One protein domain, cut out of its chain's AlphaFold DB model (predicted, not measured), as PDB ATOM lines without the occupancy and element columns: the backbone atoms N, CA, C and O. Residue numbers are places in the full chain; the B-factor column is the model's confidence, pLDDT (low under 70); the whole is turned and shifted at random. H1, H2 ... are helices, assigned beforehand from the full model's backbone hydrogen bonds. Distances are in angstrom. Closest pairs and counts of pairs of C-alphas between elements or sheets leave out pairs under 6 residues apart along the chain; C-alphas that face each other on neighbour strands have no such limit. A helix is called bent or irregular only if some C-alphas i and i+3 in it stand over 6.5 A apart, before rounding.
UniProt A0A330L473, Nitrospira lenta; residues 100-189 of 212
ATOM      1  N   SER A 100     -48.965  53.672 -39.099       96.75
ATOM      2  CA  SER A 100     -49.972  54.447 -38.366       96.75
ATOM      3  C   SER A 100     -50.534  55.575 -39.228       96.75
ATOM      4  O   SER A 100     -51.752  55.730 -39.349       96.75
ATOM      5  N   ALA A 101     -49.658  56.333 -39.897       96.38
ATOM      6  CA  ALA A 101     -50.089  57.358 -40.844       96.38
ATOM      7  C   ALA A 101     -50.889  56.751 -42.005       96.38
ATOM      8  O   ALA A 101     -51.924  57.299 -42.398       96.38
ATOM      9  N   ARG A 102     -50.447  55.595 -42.520       96.75
ATOM     10  CA  ARG A 102     -51.153  54.881 -43.587       96.75
ATOM     11  C   ARG A 102     -52.528  54.391 -43.137       96.75
ATOM     12  O   ARG A 102     -53.482  54.555 -43.891       96.75
ATOM     13  N   ASP A 103     -52.641  53.827 -41.938       98.00
ATOM     14  CA  ASP A 103     -53.907  53.338 -41.389       98.00
ATOM     15  C   ASP A 103     -54.927  54.469 -41.248       98.00
ATOM     16  O   ASP A 103     -56.029  54.361 -41.782       98.00
ATOM     17  N   ARG A 104     -54.527  55.617 -40.681       98.19
ATOM     18  CA  ARG A 104     -55.382  56.819 -40.622       98.19
ATOM     19  C   ARG A 104     -55.856  57.269 -42.004       98.19
ATOM     20  O   ARG A 104     -57.033  57.580 -42.191       98.19
ATOM     21  N   GLN A 105     -54.946  57.306 -42.981       97.69
ATOM     22  CA  GLN A 105     -55.267  57.717 -44.349       97.69
ATOM     23  C   GLN A 105     -56.310  56.789 -44.987       97.69
ATOM     24  O   GLN A 105     -57.282  57.268 -45.580       97.69
ATOM     25  N   VAL A 106     -56.101  55.475 -44.881       98.06
ATOM     26  CA  VAL A 106     -56.975  54.468 -45.494       98.06
ATOM     27  C   VAL A 106     -58.318  54.399 -44.764       98.06
ATOM     28  O   VAL A 106     -59.354  54.395 -45.428       98.06
ATOM     29  N   ALA A 107     -58.332  54.450 -43.431       98.44
ATOM     30  CA  ALA A 107     -59.558  54.520 -42.638       98.44
ATOM     31  C   ALA A 107     -60.417  55.730 -43.042       98.44
ATOM     32  O   ALA A 107     -61.594  55.575 -43.365       98.44
ATOM     33  N   GLY A 108     -59.811  56.920 -43.146       98.00
ATOM     34  CA  GLY A 108     -60.513  58.120 -43.604       98.00
ATOM     35  C   GLY A 108     -61.036  58.009 -45.041       98.00
ATOM     36  O   GLY A 108     -62.108  58.532 -45.349       98.00
ATOM     37  N   ALA A 109     -60.318  57.314 -45.930       98.06
ATOM     38  CA  ALA A 109     -60.803  57.039 -47.281       98.06
ATOM     39  C   ALA A 109     -62.043  56.134 -47.266       98.06
ATOM     40  O   ALA A 109     -63.022  56.458 -47.932       98.06
ATOM     41  N   ILE A 110     -62.042  55.069 -46.459       98.44
ATOM     42  CA  ILE A 110     -63.193  54.168 -46.302       98.44
ATOM     43  C   ILE A 110     -64.420  54.923 -45.784       98.44
ATOM     44  O   ILE A 110     -65.496  54.790 -46.366       98.44
ATOM     45  N   THR A 111     -64.269  55.760 -44.753       98.50
ATOM     46  CA  THR A 111     -65.378  56.561 -44.210       98.50
ATOM     47  C   THR A 111     -65.967  57.506 -45.259       98.50
ATOM     48  O   THR A 111     -67.186  57.573 -45.410       98.50
ATOM     49  N   ARG A 112     -65.122  58.196 -46.040       98.44
ATOM     50  CA  ARG A 112     -65.591  59.065 -47.136       98.44
ATOM     51  C   ARG A 112     -66.305  58.274 -48.228       98.44
ATOM     52  O   ARG A 112     -67.366  58.699 -48.675       98.44
ATOM     53  N   THR A 113     -65.767  57.124 -48.633       98.25
ATOM     54  CA  THR A 113     -66.406  56.252 -49.628       98.25
ATOM     55  C   THR A 113     -67.767  55.753 -49.145       98.25
ATOM     56  O   THR A 113     -68.722  55.751 -49.916       98.25
ATOM     57  N   ALA A 114     -67.895  55.381 -47.868       98.06
ATOM     58  CA  ALA A 114     -69.175  54.983 -47.286       98.06
ATOM     59  C   ALA A 114     -70.206  56.123 -47.336       98.06
ATOM     60  O   ALA A 114     -71.337  55.912 -47.772       98.06
ATOM     61  N   ALA A 115     -69.804  57.343 -46.964       97.56
ATOM     62  CA  ALA A 115     -70.658  58.527 -47.061       97.56
ATOM     63  C   ALA A 115     -71.091  58.816 -48.509       97.56
ATOM     64  O   ALA A 115     -72.266  59.077 -48.757       97.56
ATOM     65  N   GLN A 116     -70.180  58.697 -49.478       97.25
ATOM     66  CA  GLN A 116     -70.485  58.878 -50.903       97.25
ATOM     67  C   GLN A 116     -71.479  57.835 -51.430       97.25
ATOM     68  O   GLN A 116     -72.417  58.189 -52.138       97.25
ATOM     69  N   LEU A 117     -71.300  56.559 -51.070       96.69
ATOM     70  CA  LEU A 117     -72.222  55.488 -51.464       96.69
ATOM     71  C   LEU A 117     -73.616  55.673 -50.847       96.69
ATOM     72  O   LEU A 117     -74.610  55.351 -51.494       96.69
ATOM     73  N   ASN A 118     -73.694  56.218 -49.630       96.25
ATOM     74  CA  ASN A 118     -74.961  56.570 -48.991       96.25
ATOM     75  C   ASN A 118     -75.633  57.798 -49.627       96.25
ATOM     76  O   ASN A 118     -76.855  57.828 -49.720       96.25
ATOM     77  N   ALA A 119     -74.855  58.785 -50.079       95.81
ATOM     78  CA  ALA A 119     -75.360  60.025 -50.672       95.81
ATOM     79  C   ALA A 119     -75.707  59.920 -52.171       95.81
ATOM     80  O   ALA A 119     -76.189  60.890 -52.758       95.81
ATOM     81  N   HIS A 120     -75.445  58.782 -52.821       94.62
ATOM     82  CA  HIS A 120     -75.697  58.625 -54.251       94.62
ATOM     83  C   HIS A 120     -77.190  58.809 -54.575       94.62
ATOM     84  O   HIS A 120     -78.043  58.046 -54.126       94.62
ATOM     85  N   GLN A 121     -77.498  59.774 -55.451       88.62
ATOM     86  CA  GLN A 121     -78.834  60.001 -56.012       88.62
ATOM     87  C   GLN A 121     -79.158  58.904 -57.039       88.62
ATOM     88  O   GLN A 121     -78.885  59.030 -58.228       88.62
ATOM     89  N   GLY A 122     -79.612  57.747 -56.580       95.25
ATOM     90  CA  GLY A 122     -79.902  56.600 -57.438       95.25
ATOM     91  C   GLY A 122     -80.511  55.449 -56.646       95.25
ATOM     92  O   GLY A 122     -80.699  55.588 -55.437       95.25
ATOM     93  N   PRO A 123     -80.832  54.321 -57.304       96.44
ATOM     94  CA  PRO A 123     -81.299  53.128 -56.613       96.44
ATOM     95  C   PRO A 123     -80.305  52.721 -55.513       96.44
ATOM     96  O   PRO A 123     -79.103  52.642 -55.794       96.44
ATOM     97  N   PRO A 124     -80.763  52.447 -54.278       97.25
ATOM     98  CA  PRO A 124     -79.888  52.083 -53.177       97.25
ATOM     99  C   PRO A 124     -79.040  50.864 -53.521       97.25
ATOM    100  O   PRO A 124     -79.546  49.808 -53.903       97.25
ATOM    101  N   GLN A 125     -77.729  51.005 -53.358       97.31
ATOM    102  CA  GLN A 125     -76.767  49.928 -53.567       97.31
ATOM    103  C   GLN A 125     -76.306  49.379 -52.222       97.31
ATOM    104  O   GLN A 125     -76.006  50.159 -51.320       97.31
ATOM    105  N   TRP A 126     -76.210  48.055 -52.089       98.12
ATOM    106  CA  TRP A 126     -75.744  47.434 -50.848       98.12
ATOM    107  C   TRP A 126     -74.275  47.777 -50.572       98.12
ATOM    108  O   TRP A 126     -73.395  47.536 -51.408       98.12
ATOM    109  N   ILE A 127     -74.009  48.317 -49.380       98.31
ATOM    110  CA  ILE A 127     -72.666  48.688 -48.934       98.31
ATOM    111  C   ILE A 127     -71.982  47.465 -48.315       98.31
ATOM    112  O   ILE A 127     -71.977  47.254 -47.103       98.31
ATOM    113  N   SER A 128     -71.406  46.631 -49.180       98.44
ATOM    114  CA  SER A 128     -70.611  45.471 -48.773       98.44
ATOM    115  C   SER A 128     -69.138  45.830 -48.552       98.44
ATOM    116  O   SER A 128     -68.615  46.801 -49.109       98.44
ATOM    117  N   ARG A 129     -68.422  44.979 -47.803       98.31
ATOM    118  CA  ARG A 129     -66.971  45.113 -47.580       98.31
ATOM    119  C   ARG A 129     -66.197  45.220 -48.894       98.31
ATOM    120  O   ARG A 129     -65.327  46.075 -49.025       98.31
ATOM    121  N   HIS A 130     -66.515  44.363 -49.865       97.81
ATOM    122  CA  HIS A 130     -65.855  44.375 -51.168       97.81
ATOM    123  C   HIS A 130     -66.079  45.707 -51.896       97.81
ATOM    124  O   HIS A 130     -65.123  46.302 -52.386       97.81
ATOM    125  N   ARG A 131     -67.321  46.214 -51.907       97.94
ATOM    126  CA  ARG A 131     -67.661  47.475 -52.575       97.94
ATOM    127  C   ARG A 131     -66.920  48.663 -51.955       97.94
ATOM    128  O   ARG A 131     -66.335  49.445 -52.699       97.94
ATOM    129  N   LEU A 132     -66.866  48.755 -50.624       98.19
ATOM    130  CA  LEU A 132     -66.097  49.793 -49.921       98.19
ATOM    131  C   LEU A 132     -64.610  49.761 -50.291       98.19
ATOM    132  O   LEU A 132     -64.034  50.784 -50.654       98.19
ATOM    133  N   ILE A 133     -63.994  48.577 -50.245       98.06
ATOM    134  CA  ILE A 133     -62.567  48.405 -50.541       98.06
ATOM    135  C   ILE A 133     -62.261  48.793 -51.994       98.06
ATOM    136  O   ILE A 133     -61.316  49.546 -52.234       98.06
ATOM    137  N   THR A 134     -63.072  48.336 -52.951       97.50
ATOM    138  CA  THR A 134     -62.894  48.639 -54.378       97.50
ATOM    139  C   THR A 134     -63.072  50.130 -54.666       97.50
ATOM    140  O   THR A 134     -62.203  50.732 -55.293       97.50
ATOM    141  N   HIS A 135     -64.134  50.760 -54.150       97.75
ATOM    142  CA  HIS A 135     -64.392  52.187 -54.383       97.75
ATOM    143  C   HIS A 135     -63.438  53.125 -53.630       97.75
ATOM    144  O   HIS A 135     -63.278  54.271 -54.038       97.75
ATOM    145  N   SER A 136     -62.763  52.659 -52.574       97.75
ATOM    146  CA  SER A 136     -61.773  53.475 -51.856       97.75
ATOM    147  C   SER A 136     -60.496  53.760 -52.660       97.75
ATOM    148  O   SER A 136     -59.749  54.670 -52.311       97.75
ATOM    149  N   GLY A 137     -60.203  52.966 -53.700       97.62
ATOM    150  CA  GLY A 137     -58.945  53.035 -54.456       97.62
ATOM    151  C   GLY A 137     -57.748  52.350 -53.776       97.62
ATOM    152  O   GLY A 137     -56.666  52.281 -54.359       97.62
ATOM    153  N   TYR A 138     -57.926  51.784 -52.577       97.44
ATOM    154  CA  TYR A 138     -56.853  51.148 -51.794       97.44
ATOM    155  C   TYR A 138     -56.924  49.613 -51.775       97.44
ATOM    156  O   TYR A 138     -56.261  48.978 -50.954       97.44
ATOM    157  N   ALA A 139     -57.669  48.984 -52.690       97.19
ATOM    158  CA  ALA A 139     -57.882  47.531 -52.701       97.19
ATOM    159  C   ALA A 139     -56.586  46.703 -52.629       97.19
ATOM    160  O   ALA A 139     -56.493  45.761 -51.842       97.19
ATOM    161  N   ARG A 140     -55.549  47.108 -53.379       95.88
ATOM    162  CA  ARG A 140     -54.232  46.439 -53.400       95.88
ATOM    163  C   ARG A 140     -53.483  46.506 -52.064       95.88
ATOM    164  O   ARG A 140     -52.623  45.668 -51.825       95.88
ATOM    165  N   TRP A 141     -53.783  47.495 -51.223       92.50
ATOM    166  CA  TRP A 141     -53.144  47.693 -49.920       92.50
ATOM    167  C   TRP A 141     -53.929  47.033 -48.793       92.50
ATOM    168  O   TRP A 141     -53.339  46.416 -47.913       92.50
ATOM    169  N   ILE A 142     -55.257  47.140 -48.827       96.31
ATOM    170  CA  ILE A 142     -56.107  46.655 -47.738       96.31
ATOM    171  C   ILE A 142     -56.042  45.131 -47.637       96.31
ATOM    172  O   ILE A 142     -55.901  44.611 -46.536       96.31
ATOM    173  N   ALA A 143     -56.120  44.404 -48.758       93.44
ATOM    174  CA  ALA A 143     -56.216  42.944 -48.721       93.44
ATOM    175  C   ALA A 143     -55.007  42.254 -48.045       93.44
ATOM    176  O   ALA A 143     -55.242  41.461 -47.135       93.44
ATOM    177  N   PRO A 144     -53.741  42.558 -48.405       97.19
ATOM    178  CA  PRO A 144     -52.582  41.898 -47.795       97.19
ATOM    179  C   PRO A 144     -52.172  42.456 -46.424       97.19
ATOM    180  O   PRO A 144     -51.412  41.803 -45.715       97.19
ATOM    181  N   TYR A 145     -52.619  43.660 -46.048       97.25
ATOM    182  CA  TYR A 145     -52.115  44.348 -44.851       97.25
ATOM    183  C   TYR A 145     -53.184  44.678 -43.811       97.25
ATOM    184  O   TYR A 145     -52.886  45.407 -42.870       97.25
ATOM    185  N   LEU A 146     -54.404  44.144 -43.925       96.94
ATOM    186  CA  LEU A 146     -55.495  44.475 -43.000       96.94
ATOM    187  C   LEU A 146     -55.142  44.220 -41.525       96.94
ATOM    188  O   LEU A 146     -55.633  44.928 -40.650       96.94
ATOM    189  N   ASP A 147     -54.268  43.255 -41.246       97.75
ATOM    190  CA  ASP A 147     -53.811  42.948 -39.885       97.75
ATOM    191  C   ASP A 147     -52.948  44.037 -39.254       97.75
ATOM    192  O   ASP A 147     -52.897  44.156 -38.034       97.75
ATOM    193  N   ARG A 148     -52.332  44.881 -40.083       97.31
ATOM    194  CA  ARG A 148     -51.538  46.039 -39.657       97.31
ATOM    195  C   ARG A 148     -52.334  47.344 -39.679       97.31
ATOM    196  O   ARG A 148     -51.759  48.393 -39.411       97.31
ATOM    197  N   LEU A 149     -53.622  47.286 -40.029       97.81
ATOM    198  CA  LEU A 149     -54.495  48.443 -40.236       97.81
ATOM    199  C   LEU A 149     -55.738  48.365 -39.321       97.81
ATOM    200  O   LEU A 149     -56.859  48.173 -39.812       97.81
ATOM    201  N   PRO A 150     -55.570  48.432 -37.985       98.44
ATOM    202  CA  PRO A 150     -56.673  48.268 -37.038       98.44
ATOM    203  C   PRO A 150     -57.777  49.323 -37.201       98.44
ATOM    204  O   PRO A 150     -58.957  48.970 -37.149       98.44
ATOM    205  N   GLN A 151     -57.434  50.588 -37.463       98.62
ATOM    206  CA  GLN A 151     -58.432  51.646 -37.657       98.62
ATOM    207  C   GLN A 151     -59.196  51.447 -38.963       98.62
ATOM    208  O   GLN A 151     -60.414  51.603 -39.000       98.62
ATOM    209  N   THR A 152     -58.510  51.036 -40.031       98.56
ATOM    210  CA  THR A 152     -59.150  50.685 -41.305       98.56
ATOM    211  C   THR A 152     -60.108  49.513 -41.128       98.56
ATOM    212  O   THR A 152     -61.218  49.541 -41.656       98.56
ATOM    213  N   ARG A 153     -59.714  48.483 -40.370       98.50
ATOM    214  CA  ARG A 153     -60.581  47.340 -40.061       98.50
ATOM    215  C   ARG A 153     -61.846  47.790 -39.332       98.50
ATOM    216  O   ARG A 153     -62.934  47.394 -39.744       98.50
ATOM    217  N   GLN A 154     -61.705  48.634 -38.311       98.56
ATOM    218  CA  GLN A 154     -62.836  49.198 -37.574       98.56
ATOM    219  C   GLN A 154     -63.731  50.045 -38.490       98.56
ATOM    220  O   GLN A 154     -64.943  49.858 -38.505       98.56
ATOM    221  N   ALA A 155     -63.146  50.910 -39.324       98.50
ATOM    222  CA  ALA A 155     -63.887  51.732 -40.279       98.50
ATOM    223  C   ALA A 155     -64.686  50.883 -41.281       98.50
ATOM    224  O   ALA A 155     -65.839  51.197 -41.564       98.50
ATOM    225  N   ILE A 156     -64.109  49.784 -41.786       98.44
ATOM    226  CA  ILE A 156     -64.818  48.833 -42.651       98.44
ATOM    227  C   ILE A 156     -65.979  48.185 -41.890       98.44
ATOM    228  O   ILE A 156     -67.077  48.125 -42.428       98.44
ATOM    229  N   GLN A 157     -65.763  47.706 -40.663       98.31
ATOM    230  CA  GLN A 157     -66.814  47.050 -39.874       98.31
ATOM    231  C   GLN A 157     -67.999  47.979 -39.602       98.31
ATOM    232  O   GLN A 157     -69.137  47.569 -39.798       98.31
ATOM    233  N   THR A 158     -67.737  49.233 -39.227       98.25
ATOM    234  CA  THR A 158     -68.786  50.233 -38.981       98.25
ATOM    235  C   THR A 158     -69.508  50.653 -40.262       98.25
ATOM    236  O   THR A 158     -70.701  50.933 -40.232       98.25
ATOM    237  N   ALA A 159     -68.799  50.719 -41.393       98.19
ATOM    238  CA  ALA A 159     -69.372  51.156 -42.665       98.19
ATOM    239  C   ALA A 159     -70.140  50.057 -43.416       98.19
ATOM    240  O   ALA A 159     -70.930  50.375 -44.308       98.19
ATOM    241  N   VAL A 160     -69.888  48.777 -43.121       98.56
ATOM    242  CA  VAL A 160     -70.593  47.663 -43.765       98.56
ATOM    243  C   VAL A 160     -72.032  47.610 -43.272       98.56
ATOM    244  O   VAL A 160     -72.313  47.505 -42.081       98.56
ATOM    245  N   GLU A 161     -72.954  47.635 -44.224       97.44
ATOM    246  CA  GLU A 161     -74.381  47.636 -43.948       97.44
ATOM    247  C   GLU A 161     -74.895  46.207 -43.731       97.44
ATOM    248  O   GLU A 161     -74.610  45.290 -44.515       97.44
ATOM    249  N   THR A 162     -75.695  46.019 -42.680       98.31
ATOM    250  CA  THR A 162     -76.416  44.760 -42.466       98.31
ATOM    251  C   THR A 162     -77.499  44.583 -43.531       98.31
ATOM    252  O   THR A 162     -78.028  45.543 -44.093       98.31
ATOM    253  N   ARG A 163     -77.888  43.333 -43.803       97.94
ATOM    254  CA  ARG A 163     -78.933  43.044 -44.797       97.94
ATOM    255  C   ARG A 163     -80.262  43.742 -44.475       97.94
ATOM    256  O   ARG A 163     -80.924  44.220 -45.391       97.94
ATOM    257  N   GLN A 164     -80.623  43.821 -43.194       98.44
ATOM    258  CA  GLN A 164     -81.838  44.493 -42.729       98.44
ATOM    259  C   GLN A 164     -81.778  46.007 -42.967       98.44
ATOM    260  O   GLN A 164     -82.721  46.569 -43.520       98.44
ATOM    261  N   ALA A 165     -80.660  46.661 -42.625       97.88
ATOM    262  CA  ALA A 165     -80.480  48.093 -42.871       97.88
ATOM    263  C   ALA A 165     -80.585  48.427 -44.369       97.88
ATOM    264  O   ALA A 165     -81.300  49.357 -44.746       97.88
ATOM    265  N   PHE A 166     -79.986  47.592 -45.227       97.94
ATOM    266  CA  PHE A 166     -80.105  47.737 -46.677       97.94
ATOM    267  C   PHE A 166     -81.555  47.628 -47.162       97.94
ATOM    268  O   PHE A 166     -81.992  48.429 -47.986       97.94
ATOM    269  N   GLN A 167     -82.317  46.653 -46.659       98.31
ATOM    270  CA  GLN A 167     -83.724  46.480 -47.033       98.31
ATOM    271  C   GLN A 167     -84.583  47.676 -46.617       98.31
ATOM    272  O   GLN A 167     -85.374  48.143 -47.435       98.31
ATOM    273  N   LEU A 168     -84.390  48.203 -45.403       98.00
ATOM    274  CA  LEU A 168     -85.097  49.392 -44.919       98.00
ATOM    275  C   LEU A 168     -84.786  50.617 -45.784       98.00
ATOM    276  O   LEU A 168     -85.698  51.286 -46.266       98.00
ATOM    277  N   ARG A 169     -83.501  50.868 -46.061       97.31
ATOM    278  CA  ARG A 169     -83.072  51.967 -46.935       97.31
ATOM    279  C   ARG A 169     -83.626  51.821 -48.351       97.31
ATOM    280  O   ARG A 169     -84.012  52.808 -48.973       97.31
ATOM    281  N   ARG A 170     -83.688  50.589 -48.861       97.81
ATOM    282  CA  ARG A 170     -84.265  50.283 -50.172       97.81
ATOM    283  C   ARG A 170     -85.771  50.544 -50.213       97.81
ATOM    284  O   ARG A 170     -86.224  51.149 -51.176       97.81
ATOM    285  N   ALA A 171     -86.521  50.117 -49.200       97.69
ATOM    286  CA  ALA A 171     -87.961  50.361 -49.100       97.69
ATOM    287  C   ALA A 171     -88.274  51.866 -49.048       97.69
ATOM    288  O   ALA A 171     -89.020  52.358 -49.890       97.69
ATOM    289  N   ALA A 172     -87.590  52.609 -48.169       96.81
ATOM    290  CA  ALA A 172     -87.753  54.060 -48.043       96.81
ATOM    291  C   ALA A 172     -87.494  54.810 -49.365       96.81
ATOM    292  O   ALA A 172     -88.166  55.789 -49.684       96.81
ATOM    293  N   TRP A 173     -86.532  54.341 -50.165       96.94
ATOM    294  CA  TRP A 173     -86.265  54.923 -51.478       96.94
ATOM    295  C   TRP A 173     -87.408  54.704 -52.478       96.94
ATOM    296  O   TRP A 173     -87.747  55.628 -53.221       96.94
ATOM    297  N   TYR A 174     -88.014  53.511 -52.504       97.00
ATOM    298  CA  TYR A 174     -89.159  53.227 -53.378       97.00
ATOM    299  C   TYR A 174     -90.388  54.052 -52.985       97.00
ATOM    300  O   TYR A 174     -91.004  54.661 -53.856       97.00
ATOM    301  N   GLU A 175     -90.676  54.174 -51.689       96.69
ATOM    302  CA  GLU A 175     -91.769  55.019 -51.188       96.69
ATOM    303  C   GLU A 175     -91.593  56.495 -51.588       96.69
ATOM    304  O   GLU A 175     -92.549  57.166 -51.981       96.69
ATOM    305  N   GLY A 176     -90.363  57.019 -51.521       94.56
ATOM    306  CA  GLY A 176     -90.057  58.378 -51.977       94.56
ATOM    307  C   GLY A 176     -90.276  58.565 -53.483       94.56
ATOM    308  O   GLY A 176     -90.819  59.584 -53.911       94.56
ATOM    309  N   ARG A 177     -89.903  57.562 -54.287       94.25
ATOM    310  CA  ARG A 177     -90.090  57.547 -55.748       94.25
ATOM    311  C   ARG A 177     -91.559  57.507 -56.154       94.25
ATOM    312  O   ARG A 177     -91.946  58.243 -57.056       94.25
ATOM    313  N   GLU A 178     -92.368  56.681 -55.500       92.06
ATOM    314  CA  GLU A 178     -93.809  56.604 -55.770       92.06
ATOM    315  C   GLU A 178     -94.497  57.947 -55.512       92.06
ATOM    316  O   GLU A 178     -95.275  58.406 -56.347       92.06
ATOM    317  N   LYS A 179     -94.140  58.631 -54.418       93.25
ATOM    318  CA  LYS A 179     -94.650  59.978 -54.109       93.25
ATOM    319  C   LYS A 179     -94.253  61.011 -55.164       93.25
ATOM    320  O   LYS A 179     -95.082  61.831 -55.550       93.25
ATOM    321  N   GLU A 180     -93.015  60.969 -55.655       93.00
ATOM    322  CA  GLU A 180     -92.546  61.875 -56.714       93.00
ATOM    323  C   GLU A 180     -93.307  61.652 -58.032       93.00
ATOM    324  O   GLU A 180     -93.720  62.611 -58.687       93.00
ATOM    325  N   VAL A 181     -93.527  60.389 -58.414       92.12
ATOM    326  CA  VAL A 181     -94.283  60.031 -59.625       92.12
ATOM    327  C   VAL A 181     -95.754  60.417 -59.487       92.12
ATOM    328  O   VAL A 181     -96.303  61.024 -60.405       92.12
ATOM    329  N   ALA A 182     -96.382  60.132 -58.344       89.19
ATOM    330  CA  ALA A 182     -97.766  60.515 -58.073       89.19
ATOM    331  C   ALA A 182     -97.952  62.042 -58.087       89.19
ATOM    332  O   ALA A 182     -98.919  62.533 -58.667       89.19
ATOM    333  N   GLY A 183     -97.000  62.798 -57.526       91.00
ATOM    334  CA  GLY A 183     -97.002  64.262 -57.574       91.00
ATOM    335  C   GLY A 183     -96.919  64.805 -59.002       91.00
ATOM    336  O   GLY A 183     -97.731  65.643 -59.391       91.00
ATOM    337  N   LYS A 184     -96.000  64.273 -59.821       90.44
ATOM    338  CA  LYS A 184     -95.878  64.640 -61.246       90.44
ATOM    339  C   LYS A 184     -97.120  64.264 -62.053       90.44
ATOM    340  O   LYS A 184     -97.545  65.036 -62.910       90.44
ATOM    341  N   ALA A 185     -97.717  63.103 -61.775       84.56
ATOM    342  CA  ALA A 185     -98.967  62.695 -62.401       84.56
ATOM    343  C   ALA A 185    -100.090  63.683 -62.051       84.56
ATOM    344  O   ALA A 185    -100.706  64.229 -62.962       84.56
ATOM    345  N   ALA A 186    -100.307  63.991 -60.768       84.06
ATOM    346  CA  ALA A 186    -101.318  64.957 -60.325       84.06
ATOM    347  C   ALA A 186    -101.131  66.353 -60.957       84.06
ATOM    348  O   ALA A 186    -102.105  66.989 -61.367       84.06
ATOM    349  N   GLU A 187     -99.883  66.808 -61.107       87.69
ATOM    350  CA  GLU A 187     -99.577  68.065 -61.796       87.69
ATOM    351  C   GLU A 187     -99.918  68.000 -63.296       87.69
ATOM    352  O   GLU A 187    -100.498  68.942 -63.838       87.69
ATOM    353  N   SER A 188     -99.630  66.879 -63.970       88.25
ATOM    354  CA  SER A 188     -99.980  66.690 -65.387       88.25
ATOM    355  C   SER A 188    -101.493  66.683 -65.636       88.25
ATOM    356  O   SER A 188    -101.949  67.335 -66.576       88.25
ATOM    357  N   TRP A 189    -102.276  66.053 -64.750       78.44
ATOM    358  CA  TRP A 189    -103.743  66.076 -64.801       78.44
ATOM    359  C   TRP A 189    -104.318  67.481 -64.575       78.44
ATOM    360  O   TRP A 189    -105.389  67.788 -65.081       78.44
TER     361      TRP A 189
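What this domain is: This is residues 100 to 189 of the 212 residues of a protein of Nitrospira lenta (UniProt A0A330L473). Look first for the long helix H5, which runs away as an arm from a small head made by the other four helices, its residues 178 to 189 sticking out free. In the head H1 and H4 lie side by side, H2 crosses H1, and H3 is near one end of the pair. The printed part has 90 residues with five named helices, H1 to H5 in that order, no named strand, and the class all helix. It is loose, with a radius of gyration of the C-alphas of 17.3 A, and spans 61 by 22 by 16 A.

Where its parts are: Find C-alpha 163 at (-78.933, 43.044, -44.797); from there H5, residues 163 to 189, runs 39.3 A to C-alpha 189 at (-103.743, 66.076, -64.801). H1, residues 100 to 119, starts at (-49.972, 54.447, -38.366) and is 28.8 A long. H2 is residues 129 to 135, H3 residues 139 to 148 and H4 residues 150 to 159. H3 is irregular: C-alphas 144 and 147 are 8.1 A apart.

How they stand to each other: H5 is apart from H1, H2, H3 and H4. H1 and H4 touch at a shallow tilt of 8 degrees, the same way; their closest C-alphas, Ala 107 and Thr 152, are 4.1 A apart. H1 touches H2 with residues 110 to 114 alone, about perpendicular at 88 degrees, closest at the C-alphas of Ile 110 and Leu 132, 6.4 A. H2 and H4 only just touch, with 3 pairs of C-alphas within 8 A, the closest Arg 129 and Ile 156 at 6.5 A. H3 is close to but not clearly touching H4, with the closest C-alphas, Leu 146 and Arg 153, 6.5 A apart. The helix packing is mostly crossed, but only just: 1 of 3 touching pairs is at a shallow tilt. Each O i to N i+4 pair is within hydrogen-bond range in H1, H2, H4 and H5, and 3 of 6 in H3.

The domain as a whole: The C-alphas farthest apart, Arg 148 and Trp 189, are 61.3 A apart. The printed part has no cut and no long link. Mean pLDDT of the printed part is 96.2, and no printed residue is under 70.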